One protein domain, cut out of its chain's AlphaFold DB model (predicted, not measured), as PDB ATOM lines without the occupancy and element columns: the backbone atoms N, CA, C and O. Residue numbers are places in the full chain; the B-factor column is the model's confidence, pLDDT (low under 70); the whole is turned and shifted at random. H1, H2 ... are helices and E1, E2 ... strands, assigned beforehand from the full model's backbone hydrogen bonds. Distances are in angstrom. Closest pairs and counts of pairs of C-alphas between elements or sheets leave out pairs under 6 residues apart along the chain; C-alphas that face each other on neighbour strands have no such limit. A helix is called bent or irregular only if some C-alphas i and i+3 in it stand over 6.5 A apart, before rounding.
ATOM      1  N   ASP A   5     114.177 143.938 126.238       81.25
ATOM      2  CA  ASP A   5     114.892 145.209 126.308       81.25
ATOM      3  C   ASP A   5     115.517 145.519 124.937       81.25
ATOM      4  O   ASP A   5     116.397 144.788 124.473       81.25
ATOM      5  N   TRP A   6     115.096 146.614 124.303       80.62
ATOM      6  CA  TRP A   6     115.622 147.069 123.013       80.62
ATOM      7  C   TRP A   6     116.456 148.337 123.204       80.62
ATOM      8  O   TRP A   6     115.945 149.417 123.480       80.62
ATOM      9  N   ARG A   7     117.784 148.221 123.152       74.44
ATOM     10  CA  ARG A   7     118.683 149.342 123.499       74.44
ATOM     11  C   ARG A   7     118.853 150.378 122.393       74.44
ATOM     12  O   ARG A   7     119.167 151.518 122.711       74.44
ATOM     13  N   ASP A   8     118.626 149.975 121.151       76.81
ATOM     14  CA  ASP A   8     118.793 150.804 119.956       76.81
ATOM     15  C   ASP A   8     117.440 151.325 119.431       76.81
ATOM     16  O   ASP A   8     117.300 151.620 118.247       76.81
ATOM     17  N   ASP A   9     116.440 151.411 120.316       76.81
ATOM     18  CA  ASP A   9     115.092 151.884 120.005       76.81
ATOM     19  C   ASP A   9     115.110 153.369 119.585       76.81
ATOM     20  O   ASP A   9     115.532 154.212 120.385       76.81
ATOM     21  N   PRO A  10     114.651 153.724 118.368       76.56
ATOM     22  CA  PRO A  10     114.594 155.110 117.912       76.56
ATOM     23  C   PRO A  10     113.647 155.996 118.738       76.56
ATOM     24  O   PRO A  10     113.798 157.219 118.692       76.56
ATOM     25  N   ASP A  11     112.708 155.413 119.492       76.06
ATOM     26  CA  ASP A  11     111.726 156.144 120.301       76.06
ATOM     27  C   ASP A  11     112.068 156.215 121.803       76.06
ATOM     28  O   ASP A  11     111.274 156.753 122.580       76.06
ATOM     29  N   ASP A  12     113.233 155.702 122.233       77.50
ATOM     30  CA  ASP A  12     113.680 155.681 123.643       77.50
ATOM     31  C   ASP A  12     112.678 154.999 124.618       77.50
ATOM     32  O   ASP A  12     112.693 155.233 125.830       77.50
ATOM     33  N   ILE A  13     111.782 154.134 124.121       78.94
ATOM     34  CA  ILE A  13     110.874 153.324 124.960       78.94
ATOM     35  C   ILE A  13     111.643 152.129 125.543       78.94
ATOM     36  O   ILE A  13     111.319 151.627 126.623       78.94
ATOM     37  N   ASN A  14     112.688 151.703 124.833       78.50
ATOM     38  CA  ASN A  14     113.603 150.619 125.159       78.50
ATOM     39  C   ASN A  14     112.931 149.259 125.375       78.50
ATOM     40  O   ASN A  14     113.500 148.366 126.009       78.50
ATOM     41  N   LEU A  15     111.722 149.089 124.847       81.38
ATOM     42  CA  LEU A  15     110.886 147.927 125.091       81.38
ATOM     43  C   LEU A  15     110.292 147.446 123.770       81.38
ATOM     44  O   LEU A  15     109.573 148.185 123.102       81.38
ATOM     45  N   ALA A  16     110.545 146.187 123.435       83.44
ATOM     46  CA  ALA A  16     110.013 145.554 122.240       83.44
ATOM     47  C   ALA A  16     109.337 144.215 122.562       83.44
ATOM     48  O   ALA A  16     109.480 143.636 123.653       83.44
ATOM     49  N   MET A  17     108.557 143.726 121.601       85.44
ATOM     50  CA  MET A  17     107.928 142.414 121.666       85.44
ATOM     51  C   MET A  17     108.671 141.428 120.761       85.44
ATOM     52  O   MET A  17     108.642 141.550 119.544       85.44
ATOM     53  N   ASP A  18     109.322 140.440 121.377       85.75
ATOM     54  CA  ASP A  18     109.958 139.311 120.681       85.75
ATOM     55  C   ASP A  18     108.909 138.285 120.207       85.75
ATOM     56  O   ASP A  18     107.838 138.154 120.814       85.75
ATOM     57  N   ARG A  19     109.238 137.509 119.171       82.44
ATOM     58  CA  ARG A  19     108.372 136.518 118.511       82.44
ATOM     59  C   ARG A  19     107.689 135.563 119.488       82.44
ATOM     60  O   ARG A  19     106.471 135.413 119.473       82.44
ATOM     61  N   LYS A  20     108.439 135.008 120.444       80.81
ATOM     62  CA  LYS A  20     107.890 134.109 121.482       80.81
ATOM     63  C   LYS A  20     106.892 134.790 122.413       80.81
ATOM     64  O   LYS A  20     106.088 134.138 123.079       80.81
ATOM     65  N   THR A  21     107.031 136.097 122.597       81.62
ATOM     66  CA  THR A  21     106.121 136.879 123.436       81.62
ATOM     67  C   THR A  21     104.863 137.227 122.648       81.62
ATOM     68  O   THR A  21     103.769 137.107 123.194       81.62
ATOM     69  N   PHE A  22     105.017 137.539 121.360       80.88
ATOM     70  CA  PHE A  22     103.921 137.749 120.422       80.88
ATOM     71  C   PHE A  22     103.015 136.512 120.294       80.88
ATOM     72  O   PHE A  22     101.811 136.609 120.531       80.88
ATOM     73  N   GLU A  23     103.591 135.326 120.065       78.00
ATOM     74  CA  GLU A  23     102.857 134.048 119.995       78.00
ATOM     75  C   GLU A  23     102.021 133.768 121.255       78.00
ATOM     76  O   GLU A  23     100.874 133.322 121.181       78.00
ATOM     77  N   ARG A  24     102.572 134.069 122.438       75.56
ATOM     78  CA  ARG A  24     101.870 133.904 123.722       75.56
ATOM     79  C   ARG A  24     100.722 134.894 123.910       75.56
ATOM     80  O   ARG A  24      99.783 134.586 124.637       75.56
ATOM     81  N   CYS A  25     100.798 136.080 123.309       74.25
ATOM     82  CA  CYS A  25      99.753 137.096 123.420       74.25
ATOM     83  C   CYS A  25      98.554 136.831 122.501       74.25
ATOM     84  O   CYS A  25      97.444 137.199 122.872       74.25
ATOM     85  N   LEU A  26      98.755 136.191 121.346       69.69
ATOM     86  CA  LEU A  26      97.671 135.927 120.393       69.69
ATOM     87  C   LEU A  26      96.711 134.819 120.839       69.69
ATOM     88  O   LEU A  26      95.536 134.862 120.487       69.69
ATOM     89  N   VAL A  27      97.172 133.838 121.622       64.12
ATOM     90  CA  VAL A  27      96.310 132.741 122.082       64.12
ATOM     91  C   VAL A  27      96.560 132.439 123.570       64.12
ATOM     92  O   VAL A  27      97.580 131.839 123.919       64.12
ATOM     93  N   PRO A  28      95.637 132.820 124.474       54.72
ATOM     94  CA  PRO A  28      95.829 132.701 125.924       54.72
ATOM     95  C   PRO A  28      95.920 131.279 126.519       54.72
ATOM     96  O   PRO A  28      96.294 131.156 127.683       54.72
ATOM     97  N   SER A  29      95.602 130.203 125.784       52.47
ATOM     98  CA  SER A  29      95.658 128.831 126.340       52.47
ATOM     99  C   SER A  29      97.102 128.342 126.547       52.47
ATOM    100  O   SER A  29      97.937 128.435 125.655       52.47
ATOM    101  N   GLY A  30      97.423 127.824 127.729       45.44
ATOM    102  CA  GLY A  30      98.793 127.555 128.192       45.44
ATOM    103  C   GLY A  30      99.479 126.275 127.687       45.44
ATOM    104  O   GLY A  30     100.291 125.723 128.423       45.44
ATOM    105  N   GLY A  31      99.173 125.777 126.486       51.66
ATOM    106  CA  GLY A  31      99.821 124.580 125.924       51.66
ATOM    107  C   GLY A  31     101.087 124.892 125.112       51.66
ATOM    108  O   GLY A  31     101.159 125.934 124.462       51.66
ATOM    109  N   ASN A  32     102.072 123.980 125.104       49.28
ATOM    110  CA  ASN A  32     103.193 124.014 124.151       49.28
ATOM    111  C   ASN A  32     102.631 123.901 122.729       49.28
ATOM    112  O   ASN A  32     102.193 122.829 122.310       49.28
ATOM    113  N   ARG A  33     102.609 125.017 122.000       59.53
ATOM    114  CA  ARG A  33     102.115 125.063 120.625       59.53
ATOM    115  C   ARG A  33     103.228 124.714 119.651       59.53
ATOM    116  O   ARG A  33     104.367 125.142 119.829       59.53
ATOM    117  N   ALA A  34     102.881 123.957 118.616       55.50
ATOM    118  CA  ALA A  34     103.734 123.844 117.446       55.50
ATOM    119  C   ALA A  34     103.861 125.233 116.789       55.50
ATOM    120  O   ALA A  34     102.872 125.975 116.772       55.50
ATOM    121  N   PRO A  35     105.047 125.606 116.279       62.47
ATOM    122  CA  PRO A  35     105.204 126.834 115.511       62.47
ATOM    123  C   PRO A  35     104.276 126.770 114.296       62.47
ATOM    124  O   PRO A  35     104.304 125.789 113.556       62.47
ATOM    125  N   SER A  36     103.435 127.786 114.117       72.44
ATOM    126  CA  SER A  36     102.497 127.855 113.001       72.44
ATOM    127  C   SER A  36     102.873 129.001 112.070       72.44
ATOM    128  O   SER A  36     103.206 130.108 112.498       72.44
ATOM    129  N   LEU A  37     102.781 128.733 110.769       79.94
ATOM    130  CA  LEU A  37     103.111 129.692 109.713       79.94
ATOM    131  C   LEU A  37     102.324 131.010 109.853       79.94
ATOM    132  O   LEU A  37     102.836 132.083 109.539       79.94
ATOM    133  N   ILE A  38     101.096 130.935 110.369       80.69
ATOM    134  CA  ILE A  38     100.225 132.089 110.586       80.69
ATOM    135  C   ILE A  38     100.803 133.084 111.604       80.69
ATOM    136  O   ILE A  38     100.715 134.291 111.384       80.69
ATOM    137  N   PHE A  39     101.441 132.610 112.683       80.25
ATOM    138  CA  PHE A  39     102.081 133.496 113.661       80.25
ATOM    139  C   PHE A  39     103.318 134.157 113.071       80.25
ATOM    140  O   PHE A  39     103.529 135.348 113.288       80.25
ATOM    141  N   ASP A  40     104.084 133.416 112.273       81.31
ATOM    142  CA  ASP A  40     105.276 133.933 111.612       81.31
ATOM    143  C   ASP A  40     104.935 135.034 110.607       81.31
ATOM    144  O   ASP A  40     105.604 136.070 110.572       81.31
ATOM    145  N   ARG A  41     103.878 134.835 109.811       84.44
ATOM    146  CA  ARG A  41     103.407 135.852 108.866       84.44
ATOM    147  C   ARG A  41     102.776 137.043 109.560       84.44
ATOM    148  O   ARG A  41     103.008 138.173 109.147       84.44
ATOM    149  N   MET A  42     102.026 136.817 110.636       81.12
ATOM    150  CA  MET A  42     101.486 137.922 111.421       81.12
ATOM    151  C   MET A  42     102.609 138.741 112.062       81.12
ATOM    152  O   MET A  42     102.555 139.964 112.055       81.12
ATOM    153  N   PHE A  43     103.661 138.089 112.558       83.56
ATOM    154  CA  PHE A  43     104.837 138.781 113.069       83.56
ATOM    155  C   PHE A  43     105.498 139.634 111.975       83.56
ATOM    156  O   PHE A  43     105.707 140.823 112.185       83.56
ATOM    157  N   ALA A  44     105.728 139.061 110.787       84.06
ATOM    158  CA  ALA A  44     106.285 139.777 109.635       84.06
ATOM    159  C   ALA A  44     105.399 140.940 109.148       84.06
ATOM    160  O   ALA A  44     105.897 141.917 108.598       84.06
ATOM    161  N   PHE A  45     104.084 140.861 109.359       84.00
ATOM    162  CA  PHE A  45     103.160 141.949 109.047       84.00
ATOM    163  C   PHE A  45     103.346 143.165 109.976       84.00
ATOM    164  O   PHE A  45     103.176 144.311 109.546       84.00
ATOM    165  N   TYR A  46     103.690 142.935 111.246       83.12
ATOM    166  CA  TYR A  46     103.996 144.002 112.202       83.12
ATOM    167  C   TYR A  46     105.434 144.518 112.050       83.12
ATOM    168  O   TYR A  46     105.634 145.732 112.046       83.12
ATOM    169  N   ASP A  47     106.401 143.616 111.896       85.75
ATOM    170  CA  ASP A  47     107.835 143.894 111.770       85.75
ATOM    171  C   ASP A  47     108.185 144.419 110.360       85.75
ATOM    172  O   ASP A  47     108.455 143.664 109.421       85.75
ATOM    173  N   ARG A  48     108.146 145.746 110.186       81.38
ATOM    174  CA  ARG A  48     108.381 146.397 108.884       81.38
ATOM    175  C   ARG A  48     109.861 146.605 108.606       81.38
ATOM    176  O   ARG A  48     110.271 146.618 107.443       81.38
ATOM    177  N   ASN A  49     110.637 146.842 109.657       84.25
ATOM    178  CA  ASN A  49     112.078 147.055 109.583       84.25
ATOM    179  C   ASN A  49     112.865 145.723 109.512       84.25
ATOM    180  O   ASN A  49     114.053 145.759 109.183       84.25
ATOM    181  N   LYS A  50     112.192 144.575 109.692       84.25
ATOM    182  CA  LYS A  50     112.736 143.206 109.654       84.25
ATOM    183  C   LYS A  50     113.820 142.986 110.708       84.25
ATOM    184  O   LYS A  50     114.830 142.335 110.420       84.25
ATOM    185  N   ASP A  51     113.648 143.565 111.893       84.19
ATOM    186  CA  ASP A  51     114.604 143.456 112.999       84.19
ATOM    187  C   ASP A  51     114.271 142.335 114.003       84.19
ATOM    188  O   ASP A  51     114.948 142.199 115.027       84.19
ATOM    189  N   ASP A  52     113.290 141.480 113.676       85.25
ATOM    190  CA  ASP A  52     112.782 140.390 114.514       85.25
ATOM    191  C   ASP A  52     112.207 140.880 115.865       85.25
ATOM    192  O   ASP A  52     112.012 140.089 116.798       85.25
ATOM    193  N   LEU A  53     111.879 142.173 115.977       87.12
ATOM    194  CA  LEU A  53     111.276 142.804 117.145       87.12
ATOM    195  C   LEU A  53     110.091 143.679 116.718       87.12
ATOM    196  O   LEU A  53     110.159 144.455 115.782       87.12
ATOM    197  N   ILE A  54     108.972 143.608 117.440       86.88
ATOM    198  CA  ILE A  54     107.863 144.538 117.185       86.88
ATOM    199  C   ILE A  54     108.015 145.739 118.116       86.88
ATOM    200  O   ILE A  54     107.840 145.616 119.338       86.88
ATOM    201  N   SER A  55     108.320 146.894 117.527       85.75
ATOM    202  CA  SER A  55     108.353 148.183 118.218       85.75
ATOM    203  C   SER A  55     106.942 148.713 118.525       85.75
ATOM    204  O   SER A  55     105.931 148.270 117.968       85.75
ATOM    205  N   PHE A  56     106.835 149.691 119.430       84.38
ATOM    206  CA  PHE A  56     105.543 150.300 119.766       84.38
ATOM    207  C   PHE A  56     104.858 150.998 118.569       84.38
ATOM    208  O   PHE A  56     103.650 150.795 118.388       84.38
ATOM    209  N   PRO A  57     105.565 151.769 117.713       84.75
ATOM    210  CA  PRO A  57     104.958 152.318 116.504       84.75
ATOM    211  C   PRO A  57     104.488 151.236 115.546       84.75
ATOM    212  O   PRO A  57     103.399 151.368 114.995       84.75
ATOM    213  N   GLU A  58     105.267 150.179 115.328       86.62
ATOM    214  CA  GLU A  58     104.895 149.075 114.436       86.62
ATOM    215  C   GLU A  58     103.629 148.369 114.911       86.62
ATOM    216  O   GLU A  58     102.687 148.181 114.135       86.62
ATOM    217  N   PHE A  59     103.541 148.105 116.215       83.62
ATOM    218  CA  PHE A  59     102.334 147.579 116.840       83.62
ATOM    219  C   PHE A  59     101.115 148.489 116.604       83.62
ATOM    220  O   PHE A  59     100.044 148.025 116.200       83.62
ATOM    221  N   LEU A  60     101.271 149.806 116.780       82.88
ATOM    222  CA  LEU A  60     100.194 150.771 116.546       82.88
ATOM    223  C   LEU A  60      99.798 150.864 115.061       82.88
ATOM    224  O   LEU A  60      98.617 151.007 114.736       82.88
ATOM    225  N   HIS A  61     100.766 150.750 114.150       78.19
ATOM    226  CA  HIS A  61     100.515 150.735 112.711       78.19
ATOM    227  C   HIS A  61      99.711 149.507 112.277       78.19
ATOM    228  O   HIS A  61      98.834 149.654 111.420       78.19
ATOM    229  N   GLY A  62      99.971 148.339 112.871       74.81
ATOM    230  CA  GLY A  62      99.190 147.127 112.628       74.81
ATOM    231  C   GLY A  62      97.761 147.224 113.171       74.81
ATOM    232  O   GLY A  62      96.821 146.847 112.482       74.81
ATOM    233  N   LEU A  63      97.544 147.861 114.327       74.44
ATOM    234  CA  LEU A  63      96.192 148.160 114.835       74.44
ATOM    235  C   LEU A  63      95.419 149.142 113.935       74.44
ATOM    236  O   LEU A  63      94.211 149.007 113.731       74.44
ATOM    237  N   ALA A  64      96.112 150.122 113.348       71.50
ATOM    238  CA  ALA A  64      95.526 151.083 112.413       71.50
ATOM    239  C   ALA A  64      95.204 150.484 111.025       71.50
ATOM    240  O   ALA A  64      94.640 151.177 110.172       71.50
ATOM    241  N   TYR A  65      95.543 149.213 110.779       67.69
ATOM    242  CA  TYR A  65      95.338 148.525 109.504       67.69
ATOM    243  C   TYR A  65      93.867 148.443 109.079       67.69
ATOM    244  O   TYR A  65      93.568 148.646 107.903       67.69
ATOM    245  N   ARG A  66      92.936 148.249 110.028       63.56
ATOM    246  CA  ARG A  66      91.497 148.048 109.750       63.56
ATOM    247  C   ARG A  66      90.820 149.197 108.974       63.56
ATOM    248  O   ARG A  66      89.698 149.026 108.517       63.56
ATOM    249  N   LYS A  67      91.461 150.364 108.824       60.41
ATOM    250  CA  LYS A  67      90.892 151.559 108.165       60.41
ATOM    251  C   LYS A  67      91.631 152.026 106.898       60.41
ATOM    252  O   LYS A  67      91.344 153.122 106.420       60.41
ATOM    253  N   LYS A  68      92.597 151.271 106.358       63.19
ATOM    254  CA  LYS A  68      93.481 151.758 105.271       63.19
ATOM    255  C   LYS A  68      93.071 151.310 103.860       63.19
ATOM    256  O   LYS A  68      92.640 150.180 103.659       63.19
ATOM    257  N   ARG A  69      93.299 152.196 102.872       63.09
ATOM    258  CA  ARG A  69      93.104 151.956 101.421       63.09
ATOM    259  C   ARG A  69      94.066 150.909 100.841       63.09
ATOM    260  O   ARG A  69      93.724 150.269  99.855       63.09
ATOM    261  N   ASP A  70      95.203 150.671 101.498       74.25
ATOM    262  CA  ASP A  70      96.250 149.740 101.043       74.25
ATOM    263  C   ASP A  70      96.038 148.295 101.534       74.25
ATOM    264  O   ASP A  70      96.984 147.510 101.597       74.25
ATOM    265  N   LYS A  71      94.800 147.933 101.901       82.19
ATOM    266  CA  LYS A  71      94.438 146.602 102.419       82.19
ATOM    267  C   LYS A  71      95.000 145.486 101.532       82.19
ATOM    268  O   LYS A  71      95.742 144.640 102.011       82.19
ATOM    269  N   TRP A  72      94.721 145.536 100.231       84.81
ATOM    270  CA  TRP A  72      95.133 144.497  99.284       84.81
ATOM    271  C   TRP A  72      96.639 144.416  99.049       84.81
ATOM    272  O   TRP A  72      97.149 143.325  98.830       84.81
ATOM    273  N   SER A  73      97.349 145.545  99.140       86.06
ATOM    274  CA  SER A  73      98.814 145.556  99.086       86.06
ATOM    275  C   SER A  73      99.394 144.778 100.259       86.06
ATOM    276  O   SER A  73     100.247 143.929 100.063       86.06
ATOM    277  N   ASN A  74      98.909 145.041 101.471       83.25
ATOM    278  CA  ASN A  74      99.445 144.361 102.646       83.25
ATOM    279  C   ASN A  74      98.985 142.897 102.716       83.25
ATOM    280  O   ASN A  74      99.706 142.069 103.252       83.25
ATOM    281  N   ILE A  75      97.800 142.568 102.178       87.25
ATOM    282  CA  ILE A  75      97.368 141.172 102.007       87.25
ATOM    283  C   ILE A  75      98.335 140.441 101.073       87.25
ATOM    284  O   ILE A  75      98.764 139.346 101.409       87.25
ATOM    285  N   PHE A  76      98.699 141.049  99.940       90.38
ATOM    286  CA  PHE A  76      99.686 140.482  99.020       90.38
ATOM    287  C   PHE A  76     101.016 140.216  99.733       90.38
ATOM    288  O   PHE A  76     101.479 139.081  99.750       90.38
ATOM    289  N   ASP A  77     101.554 141.228 100.417       86.62
ATOM    290  CA  ASP A  77     102.825 141.118 101.144       86.62
ATOM    291  C   ASP A  77     102.759 140.078 102.293       86.62
ATOM    292  O   ASP A  77     103.776 139.524 102.699       86.62
ATOM    293  N   ALA A  78     101.566 139.792 102.830       85.06
ATOM    294  CA  ALA A  78     101.357 138.776 103.865       85.06
ATOM    295  C   ALA A  78     101.289 137.339 103.312       85.06
ATOM    296  O   ALA A  78     101.583 136.391 104.047       85.06
ATOM    297  N   TYR A  79     100.886 137.180 102.046       88.81
ATOM    298  CA  TYR A  79     100.881 135.899 101.336       88.81
ATOM    299  C   TYR A  79     102.220 135.581 100.670       88.81
ATOM    300  O   TYR A  79     102.512 134.406 100.498       88.81
ATOM    301  N   ASP A  80     103.031 136.585 100.340       89.44
ATOM    302  CA  ASP A  80     104.402 136.412  99.851       89.44
ATOM    303  C   ASP A  80     105.301 135.850 100.979       89.44
ATOM    304  O   ASP A  80     105.723 136.545 101.915       89.44
ATOM    305  N   ILE A  81     105.516 134.528 100.967       83.25
ATOM    306  CA  ILE A  81     106.205 133.820 102.055       83.25
ATOM    307  C   ILE A  81     107.726 134.006 101.958       83.25
ATOM    308  O   ILE A  81     108.394 134.145 102.996       83.25
ATOM    309  N   ASP A  82     108.270 133.994 100.745       82.56
ATOM    310  CA  ASP A  82     109.696 134.080 100.425       82.56
ATOM    311  C   ASP A  82     110.181 135.514 100.163       82.56
ATOM    312  O   ASP A  82     111.383 135.778 100.259       82.56
ATOM    313  N   GLY A  83     109.266 136.465  99.981       83.38
ATOM    314  CA  GLY A  83     109.570 137.874  99.758       83.38
ATOM    315  C   GLY A  83     110.110 138.138  98.355       83.38
ATOM    316  O   GLY A  83     110.900 139.076  98.190       83.38
ATOM    317  N   ASP A  84     109.773 137.284  97.384       85.75
ATOM    318  CA  ASP A  84     110.262 137.374  96.006       85.75
ATOM    319  C   ASP A  84     109.435 138.351  95.143       85.75
ATOM    320  O   ASP A  84     109.829 138.674  94.018       85.75
ATOM    321  N   GLY A  85     108.353 138.904  95.706       88.56
ATOM    322  CA  GLY A  85     107.445 139.829  95.035       88.56
ATOM    323  C   GLY A  85     106.417 139.136  94.143       88.56
ATOM    324  O   GLY A  85     105.697 139.822  93.414       88.56
ATOM    325  N   TYR A  86     106.330 137.808  94.194       91.88
ATOM    326  CA  TYR A  86     105.342 137.000  93.504       91.88
ATOM    327  C   TYR A  86     104.556 136.142  94.497       91.88
ATOM    328  O   TYR A  86     104.992 135.859  95.603       91.88
ATOM    329  N   VAL A  87     103.350 135.735  94.101       91.81
ATOM    330  CA  VAL A  87     102.537 134.802  94.892       91.81
ATOM    331  C   VAL A  87     102.015 133.668  94.025       91.81
ATOM    332  O   VAL A  87     101.520 133.898  92.914       91.81
ATOM    333  N   ASP A  88     102.083 132.454  94.567       90.38
ATOM    334  CA  ASP A  88     101.596 131.222  93.952       90.38
ATOM    335  C   ASP A  88     100.359 130.693  94.688       90.38
ATOM    336  O   ASP A  88     100.147 130.956  95.873       90.38
ATOM    337  N   ARG A  89      99.548 129.850  94.028       90.25
ATOM    338  CA  ARG A  89      98.407 129.173  94.683       90.25
ATOM    339  C   ARG A  89      98.840 128.424  95.954       90.25
ATOM    340  O   ARG A  89      98.110 128.421  96.949       90.25
ATOM    341  N   LYS A  90     100.031 127.815  95.939       87.94
ATOM    342  CA  LYS A  90     100.605 127.091  97.085       87.94
ATOM    343  C   LYS A  90     100.795 127.985  98.309       87.94
ATOM    344  O   LYS A  90     100.540 127.518  99.418       87.94
ATOM    345  N   ASP A  91     101.167 129.248  98.131       89.19
ATOM    346  CA  ASP A  91     101.379 130.169  99.252       89.19
ATOM    347  C   ASP A  91     100.067 130.449  99.980       89.19
ATOM    348  O   ASP A  91      99.981 130.315 101.202       89.19
ATOM    349  N   PHE A  92      98.992 130.691  99.224       89.12
ATOM    350  CA  PHE A  92      97.648 130.832  99.783       89.12
ATOM    351  C   PHE A  92      97.213 129.574 100.541       89.12
ATOM    352  O   PHE A  92      96.757 129.667 101.682       89.12
ATOM    353  N   LEU A  93      97.377 128.390  99.942       87.06
ATOM    354  CA  LEU A  93      96.972 127.121 100.559       87.06
ATOM    355  C   LEU A  93      97.748 126.815 101.847       87.06
ATOM    356  O   LEU A  93      97.148 126.359 102.823       87.06
ATOM    357  N   ARG A  94      99.049 127.119 101.894       85.12
ATOM    358  CA  ARG A  94      99.879 126.958 103.100       85.12
ATOM    359  C   ARG A  94      99.410 127.865 104.235       85.12
ATOM    360  O   ARG A  94      99.254 127.402 105.368       85.12
ATOM    361  N   ILE A  95      99.102 129.128 103.937       84.19
ATOM    362  CA  ILE A  95      98.537 130.054 104.925       84.19
ATOM    363  C   ILE A  95      97.172 129.569 105.410       84.19
ATOM    364  O   ILE A  95      96.966 129.461 106.619       84.19
ATOM    365  N   PHE A  96      96.266 129.180 104.509       82.81
ATOM    366  CA  PHE A  96      94.946 128.675 104.897       82.81
ATOM    367  C   PHE A  96      95.009 127.393 105.721       82.81
ATOM    368  O   PHE A  96      94.236 127.238 106.666       82.81
ATOM    369  N   ARG A  97      95.943 126.492 105.415       79.31
ATOM    370  CA  ARG A  97      96.188 125.290 106.217       79.31
ATOM    371  C   ARG A  97      96.582 125.648 107.644       79.31
ATOM    372  O   ARG A  97      95.965 125.146 108.582       79.31
ATOM    373  N   SER A  98      97.555 126.544 107.804       79.38
ATOM    374  CA  SER A  98      97.991 126.995 109.129       79.38
ATOM    375  C   SER A  98      96.877 127.726 109.889       79.38
ATOM    376  O   SER A  98      96.695 127.512 111.088       79.38
ATOM    377  N   TYR A  99      96.058 128.511 109.181       78.44
ATOM    378  CA  TYR A  99      94.878 129.169 109.733       78.44
ATOM    379  C   TYR A  99      93.818 128.159 110.197       78.44
ATOM    380  O   TYR A  99      93.314 128.281 111.310       78.44
ATOM    381  N   TYR A 100      93.514 127.127 109.402       77.31
ATOM    382  CA  TYR A 100      92.568 126.075 109.780       77.31
ATOM    383  C   TYR A 100      93.048 125.293 111.006       77.31
ATOM    384  O   TYR A 100      92.266 125.051 111.928       77.31
ATOM    385  N   ALA A 101      94.331 124.924 111.043       75.69
ATOM    386  CA  ALA A 101      94.922 124.225 112.180       75.69
ATOM    387  C   ALA A 101      94.812 125.061 113.464       75.69
ATOM    388  O   ALA A 101      94.346 124.557 114.490       75.69
ATOM    389  N   LEU A 102      95.145 126.354 113.380       74.88
ATOM    390  CA  LEU A 102      95.003 127.295 114.487       74.88
ATOM    391  C   LEU A 102      93.542 127.430 114.930       74.88
ATOM    392  O   LEU A 102      93.236 127.275 116.111       74.88
ATOM    393  N   HIS A 103      92.637 127.688 113.987       73.12
ATOM    394  CA  HIS A 103      91.214 127.857 114.251       73.12
ATOM    395  C   HIS A 103      90.634 126.622 114.947       73.12
ATOM    396  O   HIS A 103      89.990 126.723 115.991       73.12
ATOM    397  N   ARG A 104      90.915 125.426 114.422       74.00
ATOM    398  CA  ARG A 104      90.464 124.168 115.017       74.00
ATOM    399  C   ARG A 104      91.011 123.969 116.426       74.00
ATOM    400  O   ARG A 104      90.268 123.523 117.300       74.00
ATOM    401  N   GLN A 105      92.285 124.274 116.653       72.81
ATOM    402  CA  GLN A 105      92.883 124.172 117.980       72.81
ATOM    403  C   GLN A 105      92.221 125.144 118.962       72.81
ATOM    404  O   GLN A 105      91.802 124.725 120.034       72.81
ATOM    405  N   MET A 106      92.035 126.409 118.580       70.44
ATOM    406  CA  MET A 106      91.347 127.400 119.416       70.44
ATOM    407  C   MET A 106      89.916 126.980 119.757       70.44
ATOM    408  O   MET A 106      89.475 127.139 120.894       70.44
ATOM    409  N   HIS A 107      89.189 126.420 118.790       70.19
ATOM    410  CA  HIS A 107      87.842 125.905 119.020       70.19
ATOM    411  C   HIS A 107      87.829 124.695 119.954       70.19
ATOM    412  O   HIS A 107      86.950 124.602 120.808       70.19
ATOM    413  N   ARG A 108      88.806 123.791 119.828       73.31
ATOM    414  CA  ARG A 108      88.973 122.667 120.756       73.31
ATOM    415  C   ARG A 108      89.211 123.170 122.178       73.31
ATOM    416  O   ARG A 108      88.468 122.771 123.067       73.31
ATOM    417  N   ASP A 109      90.156 124.089 122.363       70.38
ATOM    418  CA  ASP A 109      90.481 124.675 123.668       70.38
ATOM    419  C   ASP A 109      89.259 125.386 124.284       70.38
ATOM    420  O   ASP A 109      89.006 125.285 125.483       70.38
ATOM    421  N   MET A 110      88.467 126.092 123.469       70.88
ATOM    422  CA  MET A 110      87.245 126.767 123.916       70.88
ATOM    423  C   MET A 110      86.163 125.775 124.364       70.88
ATOM    424  O   MET A 110      85.529 125.987 125.399       70.88
ATOM    425  N   LEU A 111      85.950 124.698 123.602       72.25
ATOM    426  CA  LEU A 111      84.986 123.647 123.935       72.25
ATOM    427  C   LEU A 111      85.421 122.849 125.166       72.25
ATOM    428  O   LEU A 111      84.589 122.543 126.016       72.25
ATOM    429  N   GLU A 112      86.711 122.545 125.284       74.19
ATOM    430  CA  GLU A 112      87.284 121.889 126.458       74.19
ATOM    431  C   GLU A 112      87.138 122.774 127.699       74.19
ATOM    432  O   GLU A 112      86.632 122.312 128.721       74.19
ATOM    433  N   GLY A 113      87.449 124.069 127.583       74.06
ATOM    434  CA  GLY A 113      87.239 125.043 128.653       74.06
ATOM    435  C   GLY A 113      85.768 125.173 129.063       74.06
ATOM    436  O   GLY A 113      85.465 125.234 130.255       74.06
ATOM    437  N   LEU A 114      84.832 125.156 128.107       74.00
ATOM    438  CA  LEU A 114      83.397 125.136 128.407       74.00
ATOM    439  C   LEU A 114      82.980 123.824 129.088       74.00
ATOM    440  O   LEU A 114      82.185 123.846 130.027       74.00
ATOM    441  N   GLY A 115      83.537 122.691 128.657       71.44
ATOM    442  CA  GLY A 115      83.333 121.386 129.280       71.44
ATOM    443  C   GLY A 115      83.827 121.352 130.726       71.44
ATOM    444  O   GLY A 115      83.099 120.908 131.612       71.44
ATOM    445  N   GLU A 116      85.017 121.888 130.995       78.44
ATOM    446  CA  GLU A 116      85.576 121.997 132.342       78.44
ATOM    447  C   GLU A 116      84.751 122.951 133.218       78.44
ATOM    448  O   GLU A 116      84.455 122.635 134.372       78.44
ATOM    449  N   GLN A 117      84.286 124.079 132.674       78.56
ATOM    450  CA  GLN A 117      83.364 124.989 133.366       78.56
ATOM    451  C   GLN A 117      82.020 124.324 133.678       78.56
ATOM    452  O   GLN A 117      81.483 124.479 134.774       78.56
ATOM    453  N   HIS A 118      81.480 123.548 132.741       72.12
ATOM    454  CA  HIS A 118      80.242 122.810 132.945       72.12
ATOM    455  C   HIS A 118      80.427 121.709 134.002       72.12
ATOM    456  O   HIS A 118      79.598 121.563 134.896       72.12
ATOM    457  N   MET A 119      81.542 120.977 133.981       71.56
ATOM    458  CA  MET A 119      81.865 119.950 134.981       71.56
ATOM    459  C   MET A 119      82.197 120.522 136.362       71.56
ATOM    460  O   MET A 119      81.861 119.901 137.364       71.56
ATOM    461  N   SER A 120      82.792 121.713 136.431       76.50
ATOM    462  CA  SER A 120      83.022 122.440 137.687       76.50
ATOM    463  C   SER A 120      81.796 123.232 138.160       76.50
ATOM    464  O   SER A 120      81.796 123.769 139.273       76.50
ATOM    465  N   SER A 121      80.724 123.276 137.360       81.00
ATOM    466  CA  SER A 121      79.465 123.906 137.744       81.00
ATOM    467  C   SER A 121      78.855 123.223 138.967       81.00
ATOM    468  O   SER A 121      78.814 121.999 139.110       81.00
ATOM    469  N   THR A 122      78.298 124.024 139.870       77.25
ATOM    470  CA  THR A 122      77.631 123.498 141.063       77.25
ATOM    471  C   THR A 122      76.414 122.639 140.725       77.25
ATOM    472  O   THR A 122      76.042 121.777 141.520       77.25
ATOM    473  N   ASP A 123      75.796 122.860 139.566       76.19
ATOM    474  CA  ASP A 123      74.593 122.143 139.147       76.19
ATOM    475  C   ASP A 123      74.909 120.728 138.665       76.19
ATOM    476  O   ASP A 123      74.206 119.791 139.042       76.19
ATOM    477  N   THR A 124      76.020 120.528 137.953       76.12
ATOM    478  CA  THR A 124      76.492 119.189 137.565       76.12
ATOM    479  C   THR A 124      76.956 118.400 138.786       76.12
ATOM    480  O   THR A 124      76.531 117.260 138.979       76.12
ATOM    481  N   HIS A 125      77.702 119.026 139.704       79.81
ATOM    482  CA  HIS A 125      78.047 118.416 140.992       79.81
ATOM    483  C   HIS A 125      76.809 118.037 141.821       79.81
ATOM    484  O   HIS A 125      76.791 116.981 142.464       79.81
ATOM    485  N   ARG A 126      75.748 118.856 141.804       79.44
ATOM    486  CA  ARG A 126      74.464 118.530 142.443       79.44
ATOM    487  C   ARG A 126      73.765 117.378 141.745       79.44
ATOM    488  O   ARG A 126      73.312 116.480 142.436       79.44
ATOM    489  N   LEU A 127      73.710 117.353 140.419       81.56
ATOM    490  CA  LEU A 127      73.097 116.262 139.662       81.56
ATOM    491  C   LEU A 127      73.779 114.923 139.964       81.56
ATOM    492  O   LEU A 127      73.087 113.976 140.334       81.56
ATOM    493  N   VAL A 128      75.116 114.882 139.930       80.75
ATOM    494  CA  VAL A 128      75.921 113.680 140.220       80.75
ATOM    495  C   VAL A 128      75.784 113.219 141.676       80.75
ATOM    496  O   VAL A 128      75.754 112.020 141.943       80.75
ATOM    497  N   SER A 129      75.695 114.151 142.631       82.31
ATOM    498  CA  SER A 129      75.541 113.822 144.059       82.31
ATOM    499  C   SER A 129      74.088 113.598 144.497       82.31
ATOM    500  O   SER A 129      73.840 113.078 145.590       82.31
ATOM    501  N   SER A 130      73.116 113.990 143.672       82.94
ATOM    502  CA  SER A 130      71.693 113.868 143.974       82.94
ATOM    503  C   SER A 130      71.130 112.490 143.623       82.94
ATOM    504  O   SER A 130      71.785 111.622 143.057       82.94
ATOM    505  N   ARG A 131      69.849 112.295 143.956       85.75
ATOM    506  CA  ARG A 131      69.057 111.132 143.533       85.75
ATOM    507  C   ARG A 131      68.323 111.352 142.203       85.75
ATOM    508  O   ARG A 131      67.487 110.522 141.850       85.75
ATOM    509  N   GLN A 132      68.547 112.473 141.512       83.38
ATOM    510  CA  GLN A 132      67.913 112.713 140.215       83.38
ATOM    511  C   GLN A 132      68.550 111.809 139.152       83.38
ATOM    512  O   GLN A 132      69.762 111.594 139.179       83.38
ATOM    513  N   PRO A 133      67.760 111.244 138.222       84.25
ATOM    514  CA  PRO A 133      68.326 110.465 137.135       84.25
ATOM    515  C   PRO A 133      69.147 111.385 136.227       84.25
ATOM    516  O   PRO A 133      68.716 112.496 135.917       84.25
ATOM    517  N   LEU A 134      70.300 110.899 135.761       75.44
ATOM    518  CA  LEU A 134      71.189 111.655 134.870       75.44
ATOM    519  C   LEU A 134      70.464 112.142 133.609       75.44
ATOM    520  O   LEU A 134      70.743 113.237 133.136       75.44
ATOM    521  N   SER A 135      69.465 111.388 133.132       76.06
ATOM    522  CA  SER A 135      68.582 111.764 132.019       76.06
ATOM    523  C   SER A 135      67.877 113.115 132.200       76.06
ATOM    524  O   SER A 135      67.494 113.713 131.205       76.06
ATOM    525  N   SER A 136      67.727 113.618 133.432       77.94
ATOM    526  CA  SER A 136      67.128 114.929 133.715       77.94
ATOM    527  C   SER A 136      68.023 116.112 133.335       77.94
ATOM    528  O   SER A 136      67.507 117.221 133.208       77.94
TER     529      SER A 136
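AT A GLANCE: This is residues 5 to 136 of the 664 residues of the protein "EF-hand domain-containing protein" of Amorphotheca resinae ATCC 22711 (UniProt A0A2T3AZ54). One long helix, H5, runs out from a loose cluster of short helices, H1 to H4, gathered round H2; H2 and H4 pack on its first part, and the short helix H6 lies past its far end. Residues 114 to 123 stick out free, and E1 is at the edge of the cluster. The printed part has 132 residues, with one named strand and six named helices in the order E1, H1 to H6, and is mostly helix. It is elongated, 67 by 41 by 29 A, and only just loose, close to extended, with a radius of gyration of the C-alphas of 21.1 A.

IN THESE COORDINATES: H5, residues 89 to 120, is 46.2 A long, from C-alpha 89 at (98.407, 129.173, 94.683) to C-alpha 120 at (83.022, 122.440, 137.687). H6 is residues 122 to 129. E1, residues 15 to 18, begins at C-alpha 15 (110.886, 147.927, 125.091). H1 is residues 19 to 26, H2 37 to 46, H3 56 to 67, 18.7 A long, and H4 71 to 79. H3 is only just irregular: C-alphas 63 and 66 are 6.9 A apart.

HOW THE PARTS SIT: H5 touches H2, the hub, with residues 94 to 99 alone, about perpendicular at 77 degrees; the closest C-alphas, of Ile 38 and Ser 98, are 5.7 A apart. H2 touches H4 at a steep tilt of 46 degrees, opposite ways, closest at C-alphas of Arg 41 and Ala 78, 6.1 A. H1 touches H2 at C-alphas of Glu 23 and Phe 39, 6.4 A. H3 touches H2 with residues 58 to 62 alone, closest at C-alphas of Tyr 46 and Glu 58, 5.6 A. H5 and H6 are close but not clearly touching, with C-alphas of His 118 and Thr 124 7.0 A apart. E1 pairs with no named strand, but its residues 17 to 18 pair antiparallel with residues 53 to 54. Every O i to N i+4 pair is within hydrogen-bond range in H2, H4, H5 and H6; in H1 3 of 4 are, in H3 6 of 8.

THE WHOLE: The C-alphas farthest apart, of Pro 10 and Arg 131, are 68.3 A apart. The printed part has no cut and no long link. Residues 26 to 35 and 65 to 69 have pLDDT under 70.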